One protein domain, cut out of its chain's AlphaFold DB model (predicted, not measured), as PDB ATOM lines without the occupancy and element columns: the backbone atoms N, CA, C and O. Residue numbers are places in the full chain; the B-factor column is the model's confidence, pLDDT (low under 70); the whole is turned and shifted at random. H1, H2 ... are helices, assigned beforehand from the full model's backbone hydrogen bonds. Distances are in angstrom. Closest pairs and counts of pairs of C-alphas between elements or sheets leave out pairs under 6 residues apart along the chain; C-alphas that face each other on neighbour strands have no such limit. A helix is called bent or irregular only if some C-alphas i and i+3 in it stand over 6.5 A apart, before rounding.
ATOM      1  N   LYS A   3     170.167 113.567  98.212       57.41
ATOM      2  CA  LYS A   3     169.753 114.760  97.458       57.41
ATOM      3  C   LYS A   3     168.354 115.138  97.924       57.41
ATOM      4  O   LYS A   3     167.438 114.420  97.564       57.41
ATOM      5  N   GLY A   4     168.201 116.230  98.681       60.69
ATOM      6  CA  GLY A   4     166.960 117.012  98.902       60.69
ATOM      7  C   GLY A   4     165.726 116.327  99.524       60.69
ATOM      8  O   GLY A   4     165.064 116.928 100.357       60.69
ATOM      9  N   TYR A   5     165.444 115.075  99.170       63.97
ATOM     10  CA  TYR A   5     164.222 114.309  99.432       63.97
ATOM     11  C   TYR A   5     164.480 113.072 100.301       63.97
ATOM     12  O   TYR A   5     163.653 112.172 100.369       63.97
ATOM     13  N   GLY A   6     165.649 112.999 100.945       70.81
ATOM     14  CA  GLY A   6     165.995 111.910 101.863       70.81
ATOM     15  C   GLY A   6     166.449 110.604 101.203       70.81
ATOM     16  O   GLY A   6     166.830 109.693 101.924       70.81
ATOM     17  N   LEU A   7     166.487 110.532  99.871       74.81
ATOM     18  CA  LEU A   7     166.975 109.367  99.129       74.81
ATOM     19  C   LEU A   7     168.454 109.526  98.760       74.81
ATOM     20  O   LEU A   7     168.894 110.606  98.334       74.81
ATOM     21  N   SER A   8     169.233 108.458  98.933       83.44
ATOM     22  CA  SER A   8     170.569 108.356  98.348       83.44
ATOM     23  C   SER A   8     170.486 107.952  96.873       83.44
ATOM     24  O   SER A   8     169.438 107.542  96.384       83.44
ATOM     25  N   VAL A   9     171.593 108.106  96.141       81.25
ATOM     26  CA  VAL A   9     171.665 107.668  94.736       81.25
ATOM     27  C   VAL A   9     171.461 106.156  94.643       81.25
ATOM     28  O   VAL A   9     170.674 105.708  93.820       81.25
ATOM     29  N   ASP A  10     172.064 105.402  95.563       83.81
ATOM     30  CA  ASP A  10     171.917 103.949  95.620       83.81
ATOM     31  C   ASP A  10     170.462 103.532  95.905       83.81
ATOM     32  O   ASP A  10     169.984 102.550  95.345       83.81
ATOM     33  N   ASP A  11     169.716 104.285  96.723       82.31
ATOM     34  CA  ASP A  11     168.293 103.998  96.981       82.31
ATOM     35  C   ASP A  11     167.427 104.221  95.731       82.31
ATOM     36  O   ASP A  11     166.443 103.516  95.510       82.31
ATOM     37  N   ILE A  12     167.790 105.197  94.895       81.19
ATOM     38  CA  ILE A  12     167.092 105.485  93.637       81.19
ATOM     39  C   ILE A  12     167.393 104.393  92.608       81.19
ATOM     40  O   ILE A  12     166.477 103.906  91.952       81.19
ATOM     41  N   ASP A  13     168.653 103.974  92.504       85.88
ATOM     42  CA  ASP A  13     169.071 102.942  91.552       85.88
ATOM     43  C   ASP A  13     168.490 101.558  91.900       85.88
ATOM     44  O   ASP A  13     168.254 100.742  91.009       85.88
ATOM     45  N   ASN A  14     168.214 101.303  93.185       87.75
ATOM     46  CA  ASN A  14     167.632 100.048  93.673       87.75
ATOM     47  C   ASN A  14     166.096 100.063  93.813       87.75
ATOM     48  O   ASN A  14     165.519  99.033  94.169       87.75
ATOM     49  N   SER A  15     165.421 101.190  93.570       84.12
ATOM     50  CA  SER A  15     163.964 101.307  93.744       84.12
ATOM     51  C   SER A  15     163.200 101.131  92.437       84.12
ATOM     52  O   SER A  15     163.715 101.341  91.337       84.12
ATOM     53  N   CYS A  16     161.931 100.731  92.550       86.75
ATOM     54  CA  CYS A  16     161.053 100.667  91.391       86.75
ATOM     55  C   CYS A  16     160.306 102.000  91.188       86.75
ATOM     56  O   CYS A  16     160.162 102.792  92.126       86.75
ATOM     57  N   PRO A  17     159.765 102.260  89.983       83.69
ATOM     58  CA  PRO A  17     159.006 103.480  89.718       83.69
ATOM     59  C   PRO A  17     157.861 103.734  90.707       83.69
ATOM     60  O   PRO A  17     157.581 104.889  91.007       83.69
ATOM     61  N   SER A  18     157.221 102.684  91.235       85.38
ATOM     62  CA  SER A  18     156.145 102.803  92.229       85.38
ATOM     63  C   SER A  18     156.639 103.278  93.598       85.38
ATOM     64  O   SER A  18     155.940 104.046  94.250       85.38
ATOM     65  N   ASP A  19     157.849 102.900  94.009       84.56
ATOM     66  CA  ASP A  19     158.430 103.340  95.286       84.56
ATOM     67  C   ASP A  19     158.853 104.818  95.229       84.56
ATOM     68  O   ASP A  19     158.801 105.538  96.226       84.56
ATOM     69  N   LEU A  20     159.235 105.295  94.039       85.12
ATOM     70  CA  LEU A  20     159.678 106.672  93.796       85.12
ATOM     71  C   LEU A  20     158.524 107.662  93.562       85.12
ATOM     72  O   LEU A  20     158.715 108.874  93.707       85.12
ATOM     73  N   GLN A  21     157.328 107.177  93.216       86.31
ATOM     74  CA  GLN A  21     156.134 108.000  92.975       86.31
ATOM     75  C   GLN A  21     155.823 109.017  94.087       86.31
ATOM     76  O   GLN A  21     155.742 110.207  93.764       86.31
ATOM     77  N   PRO A  22     155.706 108.636  95.375       85.94
ATOM     78  CA  PRO A  22     155.353 109.587  96.436       85.94
ATOM     79  C   PRO A  22     156.399 110.702  96.612       85.94
ATOM     80  O   PRO A  22     156.073 111.847  96.939       85.94
ATOM     81  N   TYR A  23     157.672 110.412  96.334       84.44
ATOM     82  CA  TYR A  23     158.741 111.409  96.376       84.44
ATOM     83  C   TYR A  23     158.662 112.371  95.188       84.44
ATOM     84  O   TYR A  23     158.800 113.582  95.349       84.44
ATOM     85  N   ALA A  24     158.367 111.857  93.994       85.31
ATOM     86  CA  ALA A  24     158.140 112.694  92.823       85.31
ATOM     87  C   ALA A  24     156.914 113.609  93.001       85.31
ATOM     88  O   ALA A  24     156.937 114.769  92.586       85.31
ATOM     89  N   GLU A  25     155.848 113.110  93.626       86.62
ATOM     90  CA  GLU A  25     154.645 113.885  93.941       86.62
ATOM     91  C   GLU A  25     154.904 114.958  94.994       86.62
ATOM     92  O   GLU A  25     154.534 116.115  94.784       86.62
ATOM     93  N   SER A  26     155.595 114.618  96.084       85.50
ATOM     94  CA  SER A  26     155.958 115.599  97.112       85.50
ATOM     95  C   SER A  26     156.875 116.692  96.557       85.50
ATOM     96  O   SER A  26     156.654 117.866  96.843       85.50
ATOM     97  N   TYR A  27     157.816 116.354  95.668       86.50
ATOM     98  CA  TYR A  27     158.626 117.350  94.967       86.50
ATOM     99  C   TYR A  27     157.792 118.280  94.077       86.50
ATOM    100  O   TYR A  27     157.968 119.502  94.089       86.50
ATOM    101  N   LYS A  28     156.860 117.716  93.297       87.06
ATOM    102  CA  LYS A  28     155.935 118.510  92.477       87.06
ATOM    103  C   LYS A  28     155.100 119.445  93.350       87.06
ATOM    104  O   LYS A  28     154.918 120.602  92.980       87.06
ATOM    105  N   LEU A  29     154.619 118.962  94.495       88.06
ATOM    106  CA  LEU A  29     153.845 119.748  95.450       88.06
ATOM    107  C   LEU A  29     154.676 120.884  96.051       88.06
ATOM    108  O   LEU A  29     154.233 122.026  96.029       88.06
ATOM    109  N   GLU A  30     155.898 120.606  96.506       88.06
ATOM    110  CA  GLU A  30     156.819 121.622  97.031       88.06
ATOM    111  C   GLU A  30     157.073 122.721  95.994       88.06
ATOM    112  O   GLU A  30     157.022 123.913  96.298       88.06
ATOM    113  N   ARG A  31     157.283 122.334  94.732       86.75
ATOM    114  CA  ARG A  31     157.425 123.293  93.636       86.75
ATOM    115  C   ARG A  31     156.165 124.128  93.400       86.75
ATOM    116  O   ARG A  31     156.303 125.305  93.082       86.75
ATOM    117  N   LYS A  32     154.967 123.545  93.513       87.00
ATOM    118  CA  LYS A  32     153.696 124.286  93.394       87.00
ATOM    119  C   LYS A  32     153.519 125.277  94.537       87.00
ATOM    120  O   LYS A  32     153.119 126.411  94.294       87.00
ATOM    121  N   ILE A  33     153.842 124.858  95.760       87.75
ATOM    122  CA  ILE A  33     153.793 125.714  96.946       87.75
ATOM    123  C   ILE A  33     154.749 126.889  96.757       87.75
ATOM    124  O   ILE A  33     154.297 128.024  96.802       87.75
ATOM    125  N   LYS A  34     156.012 126.636  96.395       85.44
ATOM    126  CA  LYS A  34     156.995 127.696  96.119       85.44
ATOM    127  C   LYS A  34     156.564 128.653  95.008       85.44
ATOM    128  O   LYS A  34     156.795 129.849  95.122       85.44
ATOM    129  N   ASP A  35     155.950 128.152  93.936       82.25
ATOM    130  CA  ASP A  35     155.409 128.998  92.859       82.25
ATOM    131  C   ASP A  35     154.249 129.877  93.356       82.25
ATOM    132  O   ASP A  35     154.166 131.057  93.023       82.25
ATOM    133  N   THR A  36     153.389 129.327  94.215       82.81
ATOM    134  CA  THR A  36     152.249 130.037  94.813       82.81
ATOM    135  C   THR A  36     152.696 131.056  95.861       82.81
ATOM    136  O   THR A  36     152.172 132.167  95.906       82.81
ATOM    137  N   GLU A  37     153.680 130.710  96.685       83.81
ATOM    138  CA  GLU A  37     154.313 131.603  97.653       83.81
ATOM    139  C   GLU A  37     155.044 132.723  96.923       83.81
ATOM    140  O   GLU A  37     154.760 133.879  97.186       83.81
ATOM    141  N   ALA A  38     155.865 132.431  95.910       78.00
ATOM    142  CA  ALA A  38     156.503 133.465  95.095       78.00
ATOM    143  C   ALA A  38     155.474 134.372  94.393       78.00
ATOM    144  O   ALA A  38     155.667 135.586  94.297       78.00
ATOM    145  N   TRP A  39     154.353 133.809  93.933       72.44
ATOM    146  CA  TRP A  39     153.236 134.582  93.395       72.44
ATOM    147  C   TRP A  39     152.622 135.525  94.442       72.44
ATOM    148  O   TRP A  39     152.390 136.699  94.147       72.44
ATOM    149  N   THR A  40     152.392 135.022  95.655       75.38
ATOM    150  CA  THR A  40     151.716 135.734  96.751       75.38
ATOM    151  C   THR A  40     152.626 136.755  97.441       75.38
ATOM    152  O   THR A  40     152.200 137.875  97.710       75.38
ATOM    153  N   GLU A  41     153.876 136.387  97.711       69.88
ATOM    154  CA  GLU A  41     154.863 137.169  98.458       69.88
ATOM    155  C   GLU A  41     155.565 138.207  97.587       69.88
ATOM    156  O   GLU A  41     155.803 139.330  98.030       69.88
ATOM    157  N   TRP A  42     155.919 137.843  96.351       57.03
ATOM    158  CA  TRP A  42     156.772 138.681  95.510       57.03
ATOM    159  C   TRP A  42     156.025 139.531  94.503       57.03
ATOM    160  O   TRP A  42     156.651 140.340  93.821       57.03
ATOM    161  N   GLY A  43     154.704 139.383  94.393       54.88
ATOM    162  CA  GLY A  43     153.956 140.150  93.420       54.88
ATOM    163  C   GLY A  43     154.577 139.965  92.038       54.88
ATOM    164  O   GLY A  43     155.120 140.903  91.454       54.88
ATOM    165  N   ASN A  44     154.432 138.776  91.452       56.12
ATOM    166  CA  ASN A  44     154.577 138.653  89.999       56.12
ATOM    167  C   ASN A  44     153.715 139.713  89.277       56.12
ATOM    168  O   ASN A  44     154.059 140.148  88.186       56.12
ATOM    169  N   TYR A  45     152.674 140.232  89.937       55.66
ATOM    170  CA  TYR A  45     151.969 141.470  89.613       55.66
ATOM    171  C   TYR A  45     152.840 142.740  89.603       55.66
ATOM    172  O   TYR A  45     152.741 143.518  88.672       55.66
ATOM    173  N   GLY A  46     153.695 142.978  90.599       62.25
ATOM    174  CA  GLY A  46     154.566 144.153  90.691       62.25
ATOM    175  C   GLY A  46     155.647 144.181  89.611       62.25
ATOM    176  O   GLY A  46     155.786 145.179  88.909       62.25
ATOM    177  N   LEU A  47     156.370 143.075  89.404       68.12
ATOM    178  CA  LEU A  47     157.383 143.006  88.343       68.12
ATOM    179  C   LEU A  47     156.759 142.947  86.943       68.12
ATOM    180  O   LEU A  47     157.253 143.629  86.044       68.12
ATOM    181  N   SER A  48     155.654 142.213  86.744       68.44
ATOM    182  CA  SER A  48     154.931 142.252  85.462       68.44
ATOM    183  C   SER A  48     154.274 143.609  85.210       68.44
ATOM    184  O   SER A  48     154.316 144.070  84.075       68.44
ATOM    185  N   ALA A  49     153.764 144.304  86.235       70.06
ATOM    186  CA  ALA A  49     153.266 145.676  86.115       70.06
ATOM    187  C   ALA A  49     154.361 146.627  85.671       70.06
ATOM    188  O   ALA A  49     154.137 147.409  84.755       70.06
ATOM    189  N   ILE A  50     155.546 146.544  86.276       79.12
ATOM    190  CA  ILE A  50     156.686 147.371  85.880       79.12
ATOM    191  C   ILE A  50     157.087 147.053  84.438       79.12
ATOM    192  O   ILE A  50     157.254 147.969  83.638       79.12
ATOM    193  N   LEU A  51     157.182 145.774  84.070       80.38
ATOM    194  CA  LEU A  51     157.560 145.362  82.718       80.38
ATOM    195  C   LEU A  51     156.530 145.809  81.665       80.38
ATOM    196  O   LEU A  51     156.903 146.343  80.623       80.38
ATOM    197  N   ILE A  52     155.236 145.643  81.951       78.31
ATOM    198  CA  ILE A  52     154.132 146.071  81.082       78.31
ATOM    199  C   ILE A  52     154.067 147.596  81.011       78.31
ATOM    200  O   ILE A  52     153.858 148.141  79.930       78.31
ATOM    201  N   ALA A  53     154.270 148.304  82.124       80.25
ATOM    202  CA  ALA A  53     154.315 149.762  82.145       80.25
ATOM    203  C   ALA A  53     155.483 150.289  81.302       80.25
ATOM    204  O   ALA A  53     155.284 151.186  80.488       80.25
ATOM    205  N   LEU A  54     156.670 149.686  81.420       82.75
ATOM    206  CA  LEU A  54     157.825 150.013  80.584       82.75
ATOM    207  C   LEU A  54     157.550 149.732  79.104       82.75
ATOM    208  O   LEU A  54     157.817 150.589  78.265       82.75
ATOM    209  N   GLU A  55     156.970 148.577  78.769       82.56
ATOM    210  CA  GLU A  55     156.611 148.260  77.384       82.56
ATOM    211  C   GLU A  55     155.573 149.253  76.838       82.56
ATOM    212  O   GLU A  55     155.711 149.735  75.718       82.56
ATOM    213  N   LYS A  56     154.559 149.624  77.625       80.44
ATOM    214  CA  LYS A  56     153.552 150.624  77.235       80.44
ATOM    215  C   LYS A  56     154.167 152.012  77.065       80.44
ATOM    216  O   LYS A  56     153.788 152.715  76.132       80.44
ATOM    217  N   CYS A  57     155.135 152.392  77.896       82.88
ATOM    218  CA  CYS A  57     155.877 153.642  77.736       82.88
ATOM    219  C   CYS A  57     156.766 153.642  76.483       82.88
ATOM    220  O   CYS A  57     156.854 154.667  75.812       82.88
ATOM    221  N   LEU A  58     157.404 152.516  76.148       84.56
ATOM    222  CA  LEU A  58     158.371 152.439  75.048       84.56
ATOM    223  C   LEU A  58     157.723 152.139  73.684       84.56
ATOM    224  O   LEU A  58     158.110 152.708  72.668       84.56
ATOM    225  N   ALA A  59     156.732 151.245  73.650       81.12
ATOM    226  CA  ALA A  59     156.053 150.780  72.438       81.12
ATOM    227  C   ALA A  59     154.676 151.433  72.215       81.12
ATOM    228  O   ALA A  59     154.065 151.244  71.155       81.12
ATOM    229  N   GLY A  60     154.165 152.193  73.191       77.75
ATOM    230  CA  GLY A  60     152.900 152.916  73.089       77.75
ATOM    231  C   GLY A  60     151.724 151.997  72.752       77.75
ATOM    232  O   GLY A  60     151.459 150.995  73.423       77.75
ATOM    233  N   SER A  61     151.018 152.317  71.664       73.19
ATOM    234  CA  SER A  61     149.843 151.566  71.202       73.19
ATOM    235  C   SER A  61     150.152 150.155  70.685       73.19
ATOM    236  O   SER A  61     149.227 149.362  70.526       73.19
ATOM    237  N   LYS A  62     151.426 149.812  70.441       79.44
ATOM    238  CA  LYS A  62     151.837 148.500  69.908       79.44
ATOM    239  C   LYS A  62     152.216 147.475  70.977       79.44
ATOM    240  O   LYS A  62     152.539 146.348  70.614       79.44
ATOM    241  N   ALA A  63     152.193 147.847  72.256       78.44
ATOM    242  CA  ALA A  63     152.558 146.955  73.356       78.44
ATOM    243  C   ALA A  63     151.618 145.739  73.439       78.44
ATOM    244  O   ALA A  63     150.390 145.905  73.463       78.44
ATOM    245  N   LYS A  64     152.207 144.537  73.489       77.44
ATOM    246  CA  LYS A  64     151.501 143.247  73.394       77.44
ATOM    247  C   LYS A  64     151.499 142.452  74.699       77.44
ATOM    248  O   LYS A  64     150.740 141.482  74.770       77.44
ATOM    249  N   LEU A  65     152.308 142.809  75.702       76.62
ATOM    250  CA  LEU A  65     152.314 142.062  76.957       76.62
ATOM    251  C   LEU A  65     150.992 142.223  77.718       76.62
ATOM    252  O   LEU A  65     150.331 143.266  77.694       76.62
ATOM    253  N   LYS A  66     150.623 141.146  78.411       71.12
ATOM    254  CA  LYS A  66     149.476 141.059  79.311       71.12
ATOM    255  C   LYS A  66     149.957 140.636  80.688       71.12
ATOM    256  O   LYS A  66     150.969 139.950  80.812       71.12
ATOM    257  N   TYR A  67     149.201 141.034  81.702       69.25
ATOM    258  CA  TYR A  67     149.407 140.567  83.062       69.25
ATOM    259  C   TYR A  67     149.156 139.066  83.136       69.25
ATOM    260  O   TYR A  67     148.171 138.570  82.583       69.25
ATOM    261  N   PHE A  68     150.032 138.362  83.844       69.19
ATOM    262  CA  PHE A  68     149.747 136.999  84.267       69.19
ATOM    263  C   PHE A  68     148.600 137.040  85.281       69.19
ATOM    264  O   PHE A  68     148.570 137.921  86.140       69.19
ATOM    265  N   SER A  69     147.627 136.143  85.146       68.81
ATOM    266  CA  SER A  69     146.430 136.112  85.997       68.81
ATOM    267  C   SER A  69     146.520 135.087  87.129       68.81
ATOM    268  O   SER A  69     145.805 135.231  88.116       68.81
ATOM    269  N   HIS A  70     147.399 134.086  87.008       71.06
ATOM    270  CA  HIS A  70     147.534 132.971  87.948       71.06
ATOM    271  C   HIS A  70     148.999 132.483  88.032       71.06
ATOM    272  O   HIS A  70     149.790 132.802  87.137       71.06
ATOM    273  N   PRO A  71     149.373 131.704  89.072       72.62
ATOM    274  CA  PRO A  71     150.688 131.065  89.172       72.62
ATOM    275  C   PRO A  71     150.997 130.181  87.958       72.62
ATOM    276  O   PRO A  71     150.109 129.516  87.424       72.62
ATOM    277  N   ILE A  72     152.259 130.120  87.540       76.06
ATOM    278  CA  ILE A  72     152.678 129.435  86.305       76.06
ATOM    279  C   ILE A  72     152.366 127.936  86.377       76.06
ATOM    280  O   ILE A  72     151.953 127.319  85.397       76.06
ATOM    281  N   MET A  73     152.525 127.337  87.557       76.12
ATOM    282  CA  MET A  73     152.275 125.913  87.759       76.12
ATOM    283  C   MET A  73     150.778 125.588  87.882       76.12
ATOM    284  O   MET A  73     150.417 124.416  87.779       76.12
ATOM    285  N   SER A  74     149.903 126.590  88.042       69.31
ATOM    286  CA  SER A  74     148.447 126.384  88.125       69.31
ATOM    287  C   SER A  74     147.807 126.052  86.771       69.31
ATOM    288  O   SER A  74     146.881 125.247  86.715       69.31
ATOM    289  N   GLU A  75     148.345 126.569  85.659       61.22
ATOM    290  CA  GLU A  75     147.816 126.281  84.314       61.22
ATOM    291  C   GLU A  75     148.042 124.824  83.888       61.22
ATOM    292  O   GLU A  75     147.292 124.291  83.074       61.22
ATOM    293  N   SER A  76     149.025 124.142  84.484       55.09
ATOM    294  CA  SER A  76     149.290 122.725  84.201       55.09
ATOM    295  C   SER A  76     148.201 121.773  84.717       55.09
ATOM    296  O   SER A  76     148.145 120.623  84.283       55.09
ATOM    297  N   GLU A  77     147.322 122.247  85.608       53.22
ATOM    298  CA  GLU A  77     146.151 121.506  86.094       53.22
ATOM    299  C   GLU A  77     144.848 121.922  85.418       53.22
ATOM    300  O   GLU A  77     143.803 121.342  85.727       53.22
ATOM    301  N   VAL A  78     144.883 122.884  84.485       50.78
ATOM    302  CA  VAL A  78     143.744 123.128  83.600       50.78
ATOM    303  C   VAL A  78     143.634 121.889  82.733       50.78
ATOM    304  O   VAL A  78     144.285 121.742  81.700       50.78
ATOM    305  N   SER A  79     142.833 120.957  83.244       48.84
ATOM    306  CA  SER A  79     142.334 119.790  82.559       48.84
ATOM    307  C   SER A  79     142.093 120.190  81.123       48.84
ATOM    308  O   SER A  79     141.322 121.118  80.863       48.84
ATOM    309  N   ASN A  80     142.762 119.495  80.213       45.81
ATOM    310  CA  ASN A  80     142.334 119.421  78.838       45.81
ATOM    311  C   ASN A  80     140.816 119.165  78.879       45.81
ATOM    312  O   ASN A  80     140.376 118.069  79.223       45.81
TER     313      ASN A  80
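AT A GLANCE: This is residues 3 to 80 of the 111 residues of an uncharacterized protein of Clostridium sp. AF29-8BH (UniProt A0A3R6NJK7). The main picture is a long, bent line of two helices joined end to end: H2 makes the longer stretch, and H3 carries on from its last residues at a wide, open corner. Short H1 sits beside the first residues of H2, and after H3 the unnamed residues 63 to 74 fold back past H3 toward H2, while residues 75 to 80 stick out as a tail. The printed part has 78 residues with three named helices in the order H1, H2, H3 and no named strand, and its class is all helix. It is extended, a rod with a radius of gyration of the C-alphas of 19.1 A and spans of 59 by 28 by 19 A.

HOW THE PARTS SIT: H2, residues 17 to 42, is the longest helix and touches no other helix. H3, residues 44 to 62, is close but not clearly touching H2, with 2 pairs of C-alphas within 8 A; the closest C-alphas are those of Ala 38 and Asn 44, 7.5 A apart. Their lines stand at a steep tilt of 65 degrees and run the same way, and their centres are 30.3 A apart. H1, residues 9 to 13, is close but not clearly touching H2, with the closest C-alphas, those of Ile 12 and Leu 20, 7.5 A apart. H1 and H3 are apart. H3 has a kink of 66 degrees near residue 56. In H1 every O i to N i+4 pair is within hydrogen-bond range, while in H2 20 of 22 and in H3 13 of 15 are.

IN THESE COORDINATES: H2 begins at C-alpha 17, at (159.006, 103.480, 89.718), and measures 35.7 A from first to last C-alpha; it is irregular, with C-alphas 19 and 22 7.1 A apart. H3 measures 22.5 A and ends at C-alpha 62, at (151.837, 148.500, 69.908); it is irregular, with C-alphas 58 and 61 9.4 A apart. H1 begins at C-alpha 9, at (171.665, 107.668, 94.736), and is 6.3 A long.

THE WHOLE: The C-alphas of Asn 14 and Ser 61, the two farthest apart, are 59.0 A from each other. Residues 13 to 19, of which 17 to 19 belong to H2, stand free, as do residues 57 to 62, which belong to H3, and residues 75 to 80. The links H1 to H2 and H2 to H3 are tight, and the printed part has no cut. The mean pLDDT of the printed part is 75.7; residues 3 to 5, 41 to 48, 67 to 69 and 74 to 80 are under 70.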